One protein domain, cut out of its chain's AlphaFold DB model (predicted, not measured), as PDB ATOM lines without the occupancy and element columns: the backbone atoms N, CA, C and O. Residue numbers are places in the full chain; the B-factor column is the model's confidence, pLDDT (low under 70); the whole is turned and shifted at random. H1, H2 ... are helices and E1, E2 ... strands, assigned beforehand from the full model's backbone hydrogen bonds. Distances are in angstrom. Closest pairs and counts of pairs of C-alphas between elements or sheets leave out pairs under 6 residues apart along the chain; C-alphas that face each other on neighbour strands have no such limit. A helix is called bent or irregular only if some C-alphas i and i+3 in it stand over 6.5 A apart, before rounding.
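AT A GLANCE: This is residues 13 to 112 of the 120 residues of an uncharacterized protein of Planctomycetales bacterium 12-60-4 (UniProt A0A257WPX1). This is a body of irregular loops with little regular structure, with one small two-stranded hairpin, E1 and E2, at one side and a very short helix, H1, at another edge. The 100 printed residues hold, in chain order, E1, E2 and H1; the sheet is E1 - E2, antiparallel, and the class is mixed, with only 14 residues in named elements. The whole is compact, with a radius of gyration of the C-alphas of 13.5 A and spans of 43 by 36 by 20 A.

IN THESE COORDINATES: E1 is residues 53 to 57, 13.3 A long, from C-alpha 53 at (106.581, 140.633, 87.138). E2 is residues 63 to 67, 13.2 A. H1 is residues 86 to 89, 5.5 A, ending with C-alpha 89 at (105.479, 145.263, 105.653).

HOW THE PARTS SIT: E1 and E2 form a hairpin, antiparallel at 155 degrees between directions. C-alphas 53 and 67 face each other at 4.3 A. N 56 and O 64, 2.8 A, are within hydrogen-bond range. E1 and H1 are apart. H1 is too short for an O i to N i+4 pair; its one O i to N i+3 pair is not within range.

THE WHOLE: The C-alphas farthest apart, of Arg 51 and Asp 112, are 43.6 A apart. The printed part has no cut. The link E1 to E2 is tight; E2 to H1 is long, with 18 residues. Residues 82 to 88 and 108 to 112 have pLDDT under 70.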
ATOM      1  N   VAL A  13     102.786 122.539 112.675       78.44
ATOM      2  CA  VAL A  13     103.519 123.451 111.780       78.44
ATOM      3  C   VAL A  13     103.234 123.207 110.301       78.44
ATOM      4  O   VAL A  13     103.381 124.129 109.509       78.44
ATOM      5  N   VAL A  14     102.795 122.001 109.921       82.50
ATOM      6  CA  VAL A  14     102.464 121.670 108.526       82.50
ATOM      7  C   VAL A  14     101.092 122.251 108.155       82.50
ATOM      8  O   VAL A  14     100.097 121.849 108.768       82.50
ATOM      9  N   PRO A  15     101.004 123.164 107.167       84.62
ATOM     10  CA  PRO A  15      99.729 123.693 106.686       84.62
ATOM     11  C   PRO A  15      98.806 122.572 106.199       84.62
ATOM     12  O   PRO A  15      99.252 121.627 105.550       84.62
ATOM     13  N   LYS A  16      97.505 122.666 106.498       83.75
ATOM     14  CA  LYS A  16      96.521 121.659 106.044       83.75
ATOM     15  C   LYS A  16      96.208 121.770 104.547       83.75
ATOM     16  O   LYS A  16      95.736 120.813 103.943       83.75
ATOM     17  N   ALA A  17      96.437 122.951 103.982       85.50
ATOM     18  CA  ALA A  17      96.295 123.285 102.574       85.50
ATOM     19  C   ALA A  17      97.177 124.506 102.273       85.50
ATOM     20  O   ALA A  17      97.566 125.223 103.199       85.50
ATOM     21  N   TYR A  18      97.440 124.761 100.993       86.81
ATOM     22  CA  TYR A  18      98.158 125.949 100.532       86.81
ATOM     23  C   TYR A  18      97.225 126.877  99.742       86.81
ATOM     24  O   TYR A  18      96.374 126.365  99.010       86.81
ATOM     25  N   PRO A  19      97.364 128.209  99.878       87.69
ATOM     26  CA  PRO A  19      96.588 129.170  99.098       87.69
ATOM     27  C   PRO A  19      96.842 129.072  97.591       87.69
ATOM     28  O   PRO A  19      97.970 128.818  97.155       87.69
ATOM     29  N   SER A  20      95.800 129.320  96.799       88.50
ATOM     30  CA  SER A  20      95.898 129.434  95.340       88.50
ATOM     31  C   SER A  20      96.083 130.891  94.912       88.50
ATOM     32  O   SER A  20      95.706 131.810  95.636       88.50
ATOM     33  N   VAL A  21      96.640 131.108  93.717       89.50
ATOM     34  CA  VAL A  21      96.823 132.460  93.162       89.50
ATOM     35  C   VAL A  21      95.472 133.180  93.047       89.50
ATOM     36  O   VAL A  21      94.509 132.612  92.534       89.50
ATOM     37  N   GLY A  22      95.416 134.431  93.501       86.75
ATOM     38  CA  GLY A  22      94.234 135.293  93.486       86.75
ATOM     39  C   GLY A  22      93.299 135.130  94.690       86.75
ATOM     40  O   GLY A  22      92.331 135.879  94.809       86.75
ATOM     41  N   GLU A  23      93.564 134.184  95.597       88.19
ATOM     42  CA  GLU A  23      92.786 134.038  96.830       88.19
ATOM     43  C   GLU A  23      93.246 135.051  97.885       88.19
ATOM     44  O   GLU A  23      94.436 135.148  98.178       88.19
ATOM     45  N   SER A  24      92.306 135.776  98.500       87.50
ATOM     46  CA  SER A  24      92.584 136.545  99.720       87.50
ATOM     47  C   SER A  24      92.617 135.589 100.911       87.50
ATOM     48  O   SER A  24      91.625 134.921 101.229       87.50
ATOM     49  N   VAL A  25      93.785 135.462 101.535       87.12
ATOM     50  CA  VAL A  25      94.061 134.402 102.499       87.12
ATOM     51  C   VAL A  25      93.566 134.771 103.888       87.12
ATOM     52  O   VAL A  25      93.931 135.789 104.466       87.12
ATOM     53  N   VAL A  26      92.778 133.866 104.466       87.31
ATOM     54  CA  VAL A  26      92.442 133.871 105.891       87.31
ATOM     55  C   VAL A  26      93.217 132.742 106.559       87.31
ATOM     56  O   VAL A  26      92.928 131.570 106.324       87.31
ATOM     57  N   GLU A  27      94.178 133.066 107.427       84.19
ATOM     58  CA  GLU A  27      95.090 132.092 108.058       84.19
ATOM     59  C   GLU A  27      94.397 130.873 108.684       84.19
ATOM     60  O   GLU A  27      94.904 129.752 108.609       84.19
ATOM     61  N   ALA A  28      93.207 131.047 109.267       84.62
ATOM     62  CA  ALA A  28      92.433 129.950 109.855       84.62
ATOM     63  C   ALA A  28      92.089 128.827 108.850       84.62
ATOM     64  O   ALA A  28      91.921 127.663 109.243       84.62
ATOM     65  N   ASN A  29      92.025 129.152 107.560       87.06
ATOM     66  CA  ASN A  29      91.711 128.216 106.486       87.06
ATOM     67  C   ASN A  29      92.922 127.405 106.017       87.06
ATOM     68  O   ASN A  29      92.716 126.376 105.384       87.06
ATOM     69  N   TYR A  30      94.148 127.788 106.381       87.31
ATOM     70  CA  TYR A  30      95.368 127.149 105.862       87.31
ATOM     71  C   TYR A  30      96.345 126.702 106.958       87.31
ATOM     72  O   TYR A  30      97.123 125.774 106.737       87.31
ATOM     73  N   LYS A  31      96.275 127.283 108.164       87.00
ATOM     74  CA  LYS A  31      97.102 126.865 109.307       87.00
ATOM     75  C   LYS A  31      96.961 125.373 109.616       87.00
ATOM     76  O   LYS A  31      95.944 124.743 109.304       87.00
ATOM     77  N   ALA A  32      97.982 124.824 110.266       84.31
ATOM     78  CA  ALA A  32      98.019 123.420 110.654       84.31
ATOM     79  C   ALA A  32      96.814 123.036 111.532       84.31
ATOM     80  O   ALA A  32      96.371 123.826 112.364       84.31
ATOM     81  N   THR A  33      96.307 121.805 111.392       80.88
ATOM     82  CA  THR A  33      95.111 121.321 112.117       80.88
ATOM     83  C   THR A  33      95.221 121.495 113.634       80.88
ATOM     84  O   THR A  33      94.247 121.867 114.280       80.88
ATOM     85  N   ASN A  34      96.417 121.272 114.188       78.19
ATOM     86  CA  ASN A  34      96.710 121.420 115.616       78.19
ATOM     87  C   ASN A  34      97.601 122.644 115.917       78.19
ATOM     88  O   ASN A  34      98.128 122.773 117.023       78.19
ATOM     89  N   GLY A  35      97.819 123.521 114.929       75.50
ATOM     90  CA  GLY A  35      98.702 124.681 115.020       75.50
ATOM     91  C   GLY A  35      97.960 126.006 115.147       75.50
ATOM     92  O   GLY A  35      96.837 126.178 114.672       75.50
ATOM     93  N   THR A  36      98.621 126.972 115.778       79.69
ATOM     94  CA  THR A  36      98.095 128.336 115.926       79.69
ATOM     95  C   THR A  36      98.387 129.199 114.700       79.69
ATOM     96  O   THR A  36      97.559 130.037 114.351       79.69
ATOM     97  N   PHE A  37      99.526 128.970 114.040       82.12
ATOM     98  CA  PHE A  37     100.065 129.829 112.988       82.12
ATOM     99  C   PHE A  37     100.132 129.115 111.637       82.12
ATOM    100  O   PHE A  37     100.290 127.893 111.567       82.12
ATOM    101  N   LEU A  38     100.012 129.900 110.568       85.06
ATOM    102  CA  LEU A  38     100.343 129.488 109.212       85.06
ATOM    103  C   LEU A  38     101.823 129.785 108.966       85.06
ATOM    104  O   LEU A  38     102.281 130.902 109.193       85.06
ATOM    105  N   TYR A  39     102.560 128.778 108.510       85.25
ATOM    106  CA  TYR A  39     103.960 128.928 108.145       85.25
ATOM    107  C   TYR A  39     104.083 128.919 106.627       85.25
ATOM    108  O   TYR A  39     103.684 127.944 105.988       85.25
ATOM    109  N   LEU A  40     104.646 129.995 106.081       87.56
ATOM    110  CA  LEU A  40     104.988 130.132 104.669       87.56
ATOM    111  C   LEU A  40     106.410 130.695 104.540       87.56
ATOM    112  O   LEU A  40     106.972 131.218 105.506       87.56
ATOM    113  N   GLN A  41     106.994 130.584 103.352       87.88
ATOM    114  CA  GLN A  41     108.254 131.227 103.015       87.88
ATOM    115  C   GLN A  41     108.068 132.739 103.059       87.88
ATOM    116  O   GLN A  41     107.183 133.282 102.407       87.88
ATOM    117  N   ASP A  42     108.929 133.405 103.817       86.75
ATOM    118  CA  ASP A  42     108.999 134.857 103.838       86.75
ATOM    119  C   ASP A  42     109.593 135.362 102.520       86.75
ATOM    120  O   ASP A  42     110.736 135.042 102.183       86.75
ATOM    121  N   THR A  43     108.815 136.127 101.763       87.00
ATOM    122  CA  THR A  43     109.254 136.762 100.513       87.00
ATOM    123  C   THR A  43     109.079 138.276 100.576       87.00
ATOM    124  O   THR A  43     108.846 138.922  99.554       87.00
ATOM    125  N   ARG A  44     109.096 138.847 101.789       86.06
ATOM    126  CA  ARG A  44     108.967 140.293 101.956       86.06
ATOM    127  C   ARG A  44     110.070 140.976 101.163       86.06
ATOM    128  O   ARG A  44     111.179 140.453 101.042       86.06
ATOM    129  N   ASP A  45     109.728 142.116 100.580       82.81
ATOM    130  CA  ASP A  45     110.597 142.893  99.696       82.81
ATOM    131  C   ASP A  45     110.993 142.206  98.378       82.81
ATOM    132  O   ASP A  45     111.868 142.688  97.654       82.81
ATOM    133  N   TRP A  46     110.332 141.107  98.005       87.25
ATOM    134  CA  TRP A  46     110.471 140.556  96.660       87.25
ATOM    135  C   TRP A  46     109.690 141.427  95.686       87.25
ATOM    136  O   TRP A  46     108.469 141.336  95.603       87.25
ATOM    137  N   TYR A  47     110.418 142.287  94.978       86.69
ATOM    138  CA  TYR A  47     109.837 143.332  94.145       86.69
ATOM    139  C   TYR A  47     109.647 142.902  92.684       86.69
ATOM    140  O   TYR A  47     110.520 142.277  92.072       86.69
ATOM    141  N   ALA A  48     108.535 143.325  92.088       87.56
ATOM    142  CA  ALA A  48     108.150 143.090  90.703       87.56
ATOM    143  C   ALA A  48     108.913 144.003  89.722       87.56
ATOM    144  O   ALA A  48     108.359 144.877  89.047       87.56
ATOM    145  N   TRP A  49     110.231 143.792  89.646       84.25
ATOM    146  CA  TRP A  49     111.192 144.664  88.960       84.25
ATOM    147  C   TRP A  49     110.909 144.880  87.461       84.25
ATOM    148  O   TRP A  49     111.283 145.906  86.891       84.25
ATOM    149  N   HIS A  50     110.229 143.937  86.803       85.56
ATOM    150  CA  HIS A  50     109.987 143.948  85.362       85.56
ATOM    151  C   HIS A  50     108.522 144.254  85.014       85.56
ATOM    152  O   HIS A  50     107.828 143.450  84.411       85.56
ATOM    153  N   ARG A  51     108.055 145.477  85.304       86.56
ATOM    154  CA  ARG A  51     106.684 145.931  84.960       86.56
ATOM    155  C   ARG A  51     105.587 145.037  85.566       86.56
ATOM    156  O   ARG A  51     104.683 144.612  84.850       86.56
ATOM    157  N   GLY A  52     105.672 144.760  86.866       86.88
ATOM    158  CA  GLY A  52     104.675 143.931  87.555       86.88
ATOM    159  C   GLY A  52     104.937 142.428  87.436       86.88
ATOM    160  O   GLY A  52     104.049 141.624  87.687       86.88
ATOM    161  N   ASN A  53     106.148 142.024  87.044       89.94
ATOM    162  CA  ASN A  53     106.581 140.633  87.138       89.94
ATOM    163  C   ASN A  53     108.068 140.504  87.491       89.94
ATOM    164  O   ASN A  53     108.830 141.478  87.474       89.94
ATOM    165  N   ALA A  54     108.464 139.288  87.855       91.38
ATOM    166  CA  ALA A  54     109.850 138.903  88.076       91.38
ATOM    167  C   ALA A  54     110.080 137.440  87.690       91.38
ATOM    168  O   ALA A  54     109.190 136.592  87.789       91.38
ATOM    169  N   ASN A  55     111.312 137.146  87.282       91.44
ATOM    170  CA  ASN A  55     111.748 135.796  86.958       91.44
ATOM    171  C   ASN A  55     112.467 135.208  88.172       91.44
ATOM    172  O   ASN A  55     113.534 135.690  88.556       91.44
ATOM    173  N   ILE A  56     111.899 134.157  88.752       89.12
ATOM    174  CA  ILE A  56     112.429 133.474  89.926       89.12
ATOM    175  C   ILE A  56     113.147 132.203  89.477       89.12
ATOM    176  O   ILE A  56     112.563 131.343  88.812       89.12
ATOM    177  N   LEU A  57     114.431 132.099  89.826       90.31
ATOM    178  CA  LEU A  57     115.221 130.886  89.636       90.31
ATOM    179  C   LEU A  57     114.922 129.908  90.773       90.31
ATOM    180  O   LEU A  57     115.136 130.214  91.945       90.31
ATOM    181  N   MET A  58     114.458 128.724  90.405       89.12
ATOM    182  CA  MET A  58     114.146 127.640  91.322       89.12
ATOM    183  C   MET A  58     115.385 126.773  91.581       89.12
ATOM    184  O   MET A  58     116.340 126.764  90.802       89.12
ATOM    185  N   PHE A  59     115.374 126.011  92.678       85.62
ATOM    186  CA  PHE A  59     116.498 125.147  93.065       85.62
ATOM    187  C   PHE A  59     116.799 124.034  92.045       85.62
ATOM    188  O   PHE A  59     117.940 123.596  91.925       85.62
ATOM    189  N   ASP A  60     115.794 123.594  91.288       87.62
ATOM    190  CA  ASP A  60     115.943 122.615  90.206       87.62
ATOM    191  C   ASP A  60     116.523 123.222  88.911       87.62
ATOM    192  O   ASP A  60     116.724 122.511  87.927       87.62
ATOM    193  N   GLY A  61     116.810 124.529  88.903       87.50
ATOM    194  CA  GLY A  61     117.310 125.267  87.746       87.50
ATOM    195  C   GLY A  61     116.219 125.734  86.781       87.50
ATOM    196  O   GLY A  61     116.537 126.386  85.784       87.50
ATOM    197  N   ALA A  62     114.942 125.442  87.051       88.06
ATOM    198  CA  ALA A  62     113.842 126.004  86.283       88.06
ATOM    199  C   ALA A  62     113.646 127.487  86.625       88.06
ATOM    200  O   ALA A  62     113.891 127.931  87.745       88.06
ATOM    201  N   VAL A  63     113.162 128.263  85.657       90.06
ATOM    202  CA  VAL A  63     112.779 129.662  85.870       90.06
ATOM    203  C   VAL A  63     111.264 129.764  85.807       90.06
ATOM    204  O   VAL A  63     110.645 129.290  84.851       90.06
ATOM    205  N   ARG A  64     110.665 130.382  86.825       90.06
ATOM    206  CA  ARG A  64     109.228 130.670  86.895       90.06
ATOM    207  C   ARG A  64     109.005 132.173  86.854       90.06
ATOM    208  O   ARG A  64     109.789 132.930  87.416       90.06
ATOM    209  N   VAL A  65     107.956 132.602  86.162       90.75
ATOM    210  CA  VAL A  65     107.554 134.011  86.119       90.75
ATOM    211  C   VAL A  65     106.451 134.205  87.145       90.75
ATOM    212  O   VAL A  65     105.433 133.523  87.070       90.75
ATOM    213  N   VAL A  66     106.663 135.124  88.081       90.19
ATOM    214  CA  VAL A  66     105.654 135.553  89.054       90.19
ATOM    215  C   VAL A  66     105.119 136.903  88.617       90.19
ATOM    216  O   VAL A  66     105.900 137.768  88.216       90.19
ATOM    217  N   ASN A  67     103.801 137.070  88.682       91.19
ATOM    218  CA  ASN A  67     103.127 138.315  88.338       91.19
ATOM    219  C   ASN A  67     102.493 138.909  89.592       91.19
ATOM    220  O   ASN A  67     101.909 138.180  90.390       91.19
ATOM    221  N   ASP A  68     102.612 140.220  89.717       88.44
ATOM    222  CA  ASP A  68     101.904 141.024  90.699       88.44
ATOM    223  C   ASP A  68     100.468 141.213  90.187       88.44
ATOM    224  O   ASP A  68     100.245 141.598  89.031       88.44
ATOM    225  N   ILE A  69      99.499 140.846  91.017       87.81
ATOM    226  CA  ILE A  69      98.075 140.848  90.678       87.81
ATOM    227  C   ILE A  69      97.382 142.034  91.339       87.81
ATOM    228  O   ILE A  69      96.426 142.573  90.772       87.81
ATOM    229  N   ASN A  70      97.833 142.435  92.528       85.12
ATOM    230  CA  ASN A  70      97.212 143.509  93.295       85.12
ATOM    231  C   ASN A  70      97.772 144.907  92.932       85.12
ATOM    232  O   ASN A  70      97.129 145.917  93.223       85.12
ATOM    233  N   GLY A  71      98.902 144.961  92.224       84.00
ATOM    234  CA  GLY A  71      99.569 146.171  91.754       84.00
ATOM    235  C   GLY A  71     100.386 146.898  92.823       84.00
ATOM    236  O   GLY A  71     100.661 148.090  92.651       84.00
ATOM    237  N   ASP A  72     100.731 146.238  93.930       81.69
ATOM    238  CA  ASP A  72     101.484 146.835  95.034       81.69
ATOM    239  C   ASP A  72     103.008 146.799  94.837       81.69
ATOM    240  O   ASP A  72     103.739 147.485  95.560       81.69
ATOM    241  N   GLY A  73     103.469 146.089  93.805       85.75
ATOM    242  CA  GLY A  73     104.864 145.962  93.415       85.75
ATOM    243  C   GLY A  73     105.609 144.826  94.109       85.75
ATOM    244  O   GLY A  73     106.796 144.654  93.830       85.75
ATOM    245  N   TYR A  74     104.961 144.050  94.974       89.06
ATOM    246  CA  TYR A  74     105.571 142.963  95.731       89.06
ATOM    247  C   TYR A  74     104.848 141.635  95.485       89.06
ATOM    248  O   TYR A  74     103.833 141.594  94.808       89.06
ATOM    249  N   PHE A  75     105.414 140.525  95.974       89.00
ATOM    250  CA  PHE A  75     104.851 139.188  95.749       89.00
ATOM    251  C   PHE A  75     104.462 138.493  97.044       89.00
ATOM    252  O   PHE A  75     105.316 137.892  97.709       89.00
ATOM    253  N   ASN A  76     103.173 138.506  97.377       88.38
ATOM    254  CA  ASN A  76     102.700 137.875  98.602       88.38
ATOM    255  C   ASN A  76     102.430 136.360  98.411       88.38
ATOM    256  O   ASN A  76     101.646 135.963  97.549       88.38
ATOM    257  N   PRO A  77     103.016 135.472  99.237       87.94
ATOM    258  CA  PRO A  77     102.738 134.034  99.227       87.94
ATOM    259  C   PRO A  77     101.419 133.655  99.928       87.94
ATOM    260  O   PRO A  77     101.102 132.469 100.030       87.94
ATOM    261  N   GLY A  78     100.674 134.637 100.447       86.38
ATOM    262  CA  GLY A  78      99.415 134.447 101.168       86.38
ATOM    263  C   GLY A  78      99.488 134.738 102.670       86.38
ATOM    264  O   GLY A  78      98.714 134.173 103.440       86.38
ATOM    265  N   PHE A  79     100.419 135.583 103.122       85.25
ATOM    266  CA  PHE A  79     100.404 136.098 104.493       85.25
ATOM    267  C   PHE A  79      99.288 137.123 104.683       85.25
ATOM    268  O   PHE A  79      99.004 137.911 103.779       85.25
ATOM    269  N   THR A  80      98.708 137.178 105.884       81.69
ATOM    270  CA  THR A  80      97.740 138.222 106.236       81.69
ATOM    271  C   THR A  80      98.461 139.561 106.418       81.69
ATOM    272  O   THR A  80      98.906 139.897 107.516       81.69
ATOM    273  N   ALA A  81      98.584 140.357 105.358       71.88
ATOM    274  CA  ALA A  81      99.053 141.733 105.479       71.88
ATOM    275  C   ALA A  81      97.921 142.593 106.071       71.88
ATOM    276  O   ALA A  81      96.983 142.975 105.380       71.88
ATOM    277  N   THR A  82      97.965 142.862 107.382       64.38
ATOM    278  CA  THR A  82      96.985 143.739 108.046       64.38
ATOM    279  C   THR A  82      97.643 145.068 108.409       64.38
ATOM    280  O   THR A  82      98.365 145.155 109.399       64.38
ATOM    281  N   GLY A  83      97.373 146.117 107.627       55.72
ATOM    282  CA  GLY A  83      97.618 147.507 108.038       55.72
ATOM    283  C   GLY A  83      99.057 148.028 107.927       55.72
ATOM    284  O   GLY A  83      99.400 148.968 108.642       55.72
ATOM    285  N   GLY A  84      99.889 147.450 107.056       61.66
ATOM    286  CA  GLY A  84     101.228 147.963 106.743       61.66
ATOM    287  C   GLY A  84     101.274 148.810 105.467       61.66
ATOM    288  O   GLY A  84     100.394 148.720 104.616       61.66
ATOM    289  N   THR A  85     102.318 149.628 105.323       67.44
ATOM    290  CA  THR A  85     102.712 150.189 104.018       67.44
ATOM    291  C   THR A  85     103.647 149.210 103.316       67.44
ATOM    292  O   THR A  85     104.361 148.466 103.992       67.44
ATOM    293  N   SER A  86     103.714 149.240 101.984       66.81
ATOM    294  CA  SER A  86     104.622 148.373 101.221       66.81
ATOM    295  C   SER A  86     106.082 148.507 101.689       66.81
ATOM    296  O   SER A  86     106.765 147.504 101.840       66.81
ATOM    297  N   GLU A  87     106.522 149.716 102.061       66.69
ATOM    298  CA  GLU A  87     107.872 149.973 102.600       66.69
ATOM    299  C   GLU A  87     108.160 149.345 103.975       66.69
ATOM    300  O   GLU A  87     109.320 149.165 104.331       66.69
ATOM    301  N   SER A  88     107.135 149.073 104.787       69.62
ATOM    302  CA  SER A  88     107.316 148.585 106.166       69.62
ATOM    303  C   SER A  88     106.960 147.111 106.338       69.62
ATOM    304  O   SER A  88     107.550 146.429 107.176       69.62
ATOM    305  N   ALA A  89     105.989 146.626 105.566       72.56
ATOM    306  CA  ALA A  89     105.479 145.263 105.653       72.56
ATOM    307  C   ALA A  89     105.937 144.368 104.495       72.56
ATOM    308  O   ALA A  89     105.852 143.147 104.623       72.56
ATOM    309  N   GLY A  90     106.415 144.946 103.390       76.56
ATOM    310  CA  GLY A  90     106.815 144.220 102.188       76.56
ATOM    311  C   GLY A  90     105.651 143.766 101.303       76.56
ATOM    312  O   GLY A  90     105.903 143.467 100.151       76.56
ATOM    313  N   TYR A  91     104.403 143.736 101.789       80.69
ATOM    314  CA  TYR A  91     103.183 143.553 100.981       80.69
ATOM    315  C   TYR A  91     102.027 144.343 101.592       80.69
ATOM    316  O   TYR A  91     102.043 144.640 102.792       80.69
ATOM    317  N   THR A  92     101.012 144.658 100.790       80.75
ATOM    318  CA  THR A  92      99.907 145.533 101.216       80.75
ATOM    319  C   THR A  92      98.596 144.814 101.515       80.75
ATOM    320  O   THR A  92      97.813 145.309 102.326       80.75
ATOM    321  N   ASP A  93      98.369 143.645 100.913       81.56
ATOM    322  CA  ASP A  93      97.128 142.875 101.050       81.56
ATOM    323  C   ASP A  93      97.411 141.374 101.205       81.56
ATOM    324  O   ASP A  93      98.504 140.904 100.907       81.56
ATOM    325  N   ALA A  94      96.424 140.610 101.670       85.25
ATOM    326  CA  ALA A  94      96.482 139.169 101.906       85.25
ATOM    327  C   ALA A  94      96.249 138.309 100.648       85.25
ATOM    328  O   ALA A  94      95.998 137.107 100.761       85.25
ATOM    329  N   VAL A  95      96.281 138.903  99.453       88.75
ATOM    330  CA  VAL A  95      96.120 138.174  98.187       88.75
ATOM    331  C   VAL A  95      97.343 137.297  97.941       88.75
ATOM    332  O   VAL A  95      98.471 137.770  97.989       88.75
ATOM    333  N   CYS A  96      97.125 136.012  97.680       89.75
ATOM    334  CA  CYS A  96      98.186 135.102  97.272       89.75
ATOM    335  C   CYS A  96      98.534 135.314  95.792       89.75
ATOM    336  O   CYS A  96      97.684 135.172  94.916       89.75
ATOM    337  N   GLU A  97      99.796 135.602  95.507       89.19
ATOM    338  CA  GLU A  97     100.345 135.822  94.161       89.19
ATOM    339  C   GLU A  97     101.388 134.762  93.802       89.19
ATOM    340  O   GLU A  97     101.602 134.453  92.631       89.19
ATOM    341  N   MET A  98     101.986 134.140  94.820       87.06
ATOM    342  CA  MET A  98     102.859 132.979  94.680       87.06
ATOM    343  C   MET A  98     102.219 131.758  95.322       87.06
ATOM    344  O   MET A  98     102.270 131.581  96.540       87.06
ATOM    345  N   ASN A  99     101.634 130.891  94.496       84.25
ATOM    346  CA  ASN A  99     101.115 129.622  94.991       84.25
ATOM    347  C   ASN A  99     102.254 128.642  95.325       84.25
ATOM    348  O   ASN A  99     103.339 128.675  94.743       84.25
ATOM    349  N   SER A 100     101.945 127.684  96.201       82.12
ATOM    350  CA  SER A 100     102.884 126.619  96.571       82.12
ATOM    351  C   SER A 100     103.170 125.614  95.446       82.12
ATOM    352  O   SER A 100     104.087 124.800  95.588       82.12
ATOM    353  N   PHE A 101     102.362 125.590  94.381       80.44
ATOM    354  CA  PHE A 101     102.488 124.616  93.289       80.44
ATOM    355  C   PHE A 101     103.534 125.025  92.246       80.44
ATOM    356  O   PHE A 101     104.183 124.164  91.657       80.44
ATOM    357  N   GLU A 102     103.698 126.323  92.016       81.69
ATOM    358  CA  GLU A 102     104.669 126.909  91.095       81.69
ATOM    359  C   GLU A 102     105.962 127.240  91.829       81.69
ATOM    360  O   GLU A 102     107.048 126.937  91.330       81.69
ATOM    361  N   ILE A 103     105.838 127.820  93.028       84.94
ATOM    362  CA  ILE A 103     106.956 128.167  93.900       84.94
ATOM    363  C   ILE A 103     106.661 127.620  95.282       84.94
ATOM    364  O   ILE A 103     105.818 128.131  96.012       84.94
ATOM    365  N   PHE A 104     107.380 126.568  95.660       83.75
ATOM    366  CA  PHE A 104     107.183 125.979  96.972       83.75
ATOM    367  C   PHE A 104     107.508 126.993  98.075       83.75
ATOM    368  O   PHE A 104     108.648 127.427  98.216       83.75
ATOM    369  N   ASN A 105     106.496 127.339  98.865       79.88
ATOM    370  CA  ASN A 105     106.557 128.305  99.957       79.88
ATOM    371  C   ASN A 105     106.158 127.666 101.297       79.88
ATOM    372  O   ASN A 105     105.835 128.378 102.237       79.88
ATOM    373  N   GLY A 106     106.128 126.338 101.392       77.31
ATOM    374  CA  GLY A 106     105.656 125.615 102.571       77.31
ATOM    375  C   GLY A 106     106.758 125.031 103.448       77.31
ATOM    376  O   GLY A 106     107.951 125.264 103.262       77.31
ATOM    377  N   ILE A 107     106.342 124.192 104.398       78.56
ATOM    378  CA  ILE A 107     107.239 123.327 105.171       78.56
ATOM    379  C   ILE A 107     106.964 121.878 104.762       78.56
ATOM    380  O   ILE A 107     105.821 121.423 104.796       78.56
ATOM    381  N   PHE A 108     108.013 121.127 104.427       66.44
ATOM    382  CA  PHE A 108     107.920 119.675 104.287       66.44
ATOM    383  C   PHE A 108     108.191 119.000 105.622       66.44
ATOM    384  O   PHE A 108     109.329 118.988 106.082       66.44
ATOM    385  N   LEU A 109     107.183 118.356 106.205       62.44
ATOM    386  CA  LEU A 109     107.402 117.323 107.211       62.44
ATOM    387  C   LEU A 109     106.338 116.237 107.032       62.44
ATOM    388  O   LEU A 109     105.142 116.498 107.139       62.44
ATOM    389  N   SER A 110     106.786 115.020 106.722       59.88
ATOM    390  CA  SER A 110     105.916 113.848 106.636       59.88
ATOM    391  C   SER A 110     105.172 113.662 107.959       59.88
ATOM    392  O   SER A 110     105.795 113.492 109.010       59.88
ATOM    393  N   LEU A 111     103.842 113.706 107.902       57.91
ATOM    394  CA  LEU A 111     102.979 113.523 109.069       57.91
ATOM    395  C   LEU A 111     102.991 112.068 109.573       57.91
ATOM    396  O   LEU A 111     102.698 111.844 110.745       57.91
ATOM    397  N   ASP A 112     103.391 111.119 108.716       57.44
ATOM    398  CA  ASP A 112     103.317 109.674 108.976       57.44
ATOM    399  C   ASP A 112     104.652 109.036 109.412       57.44
ATOM    400  O   ASP A 112     104.653 107.921 109.928       57.44
TER     401      ASP A 112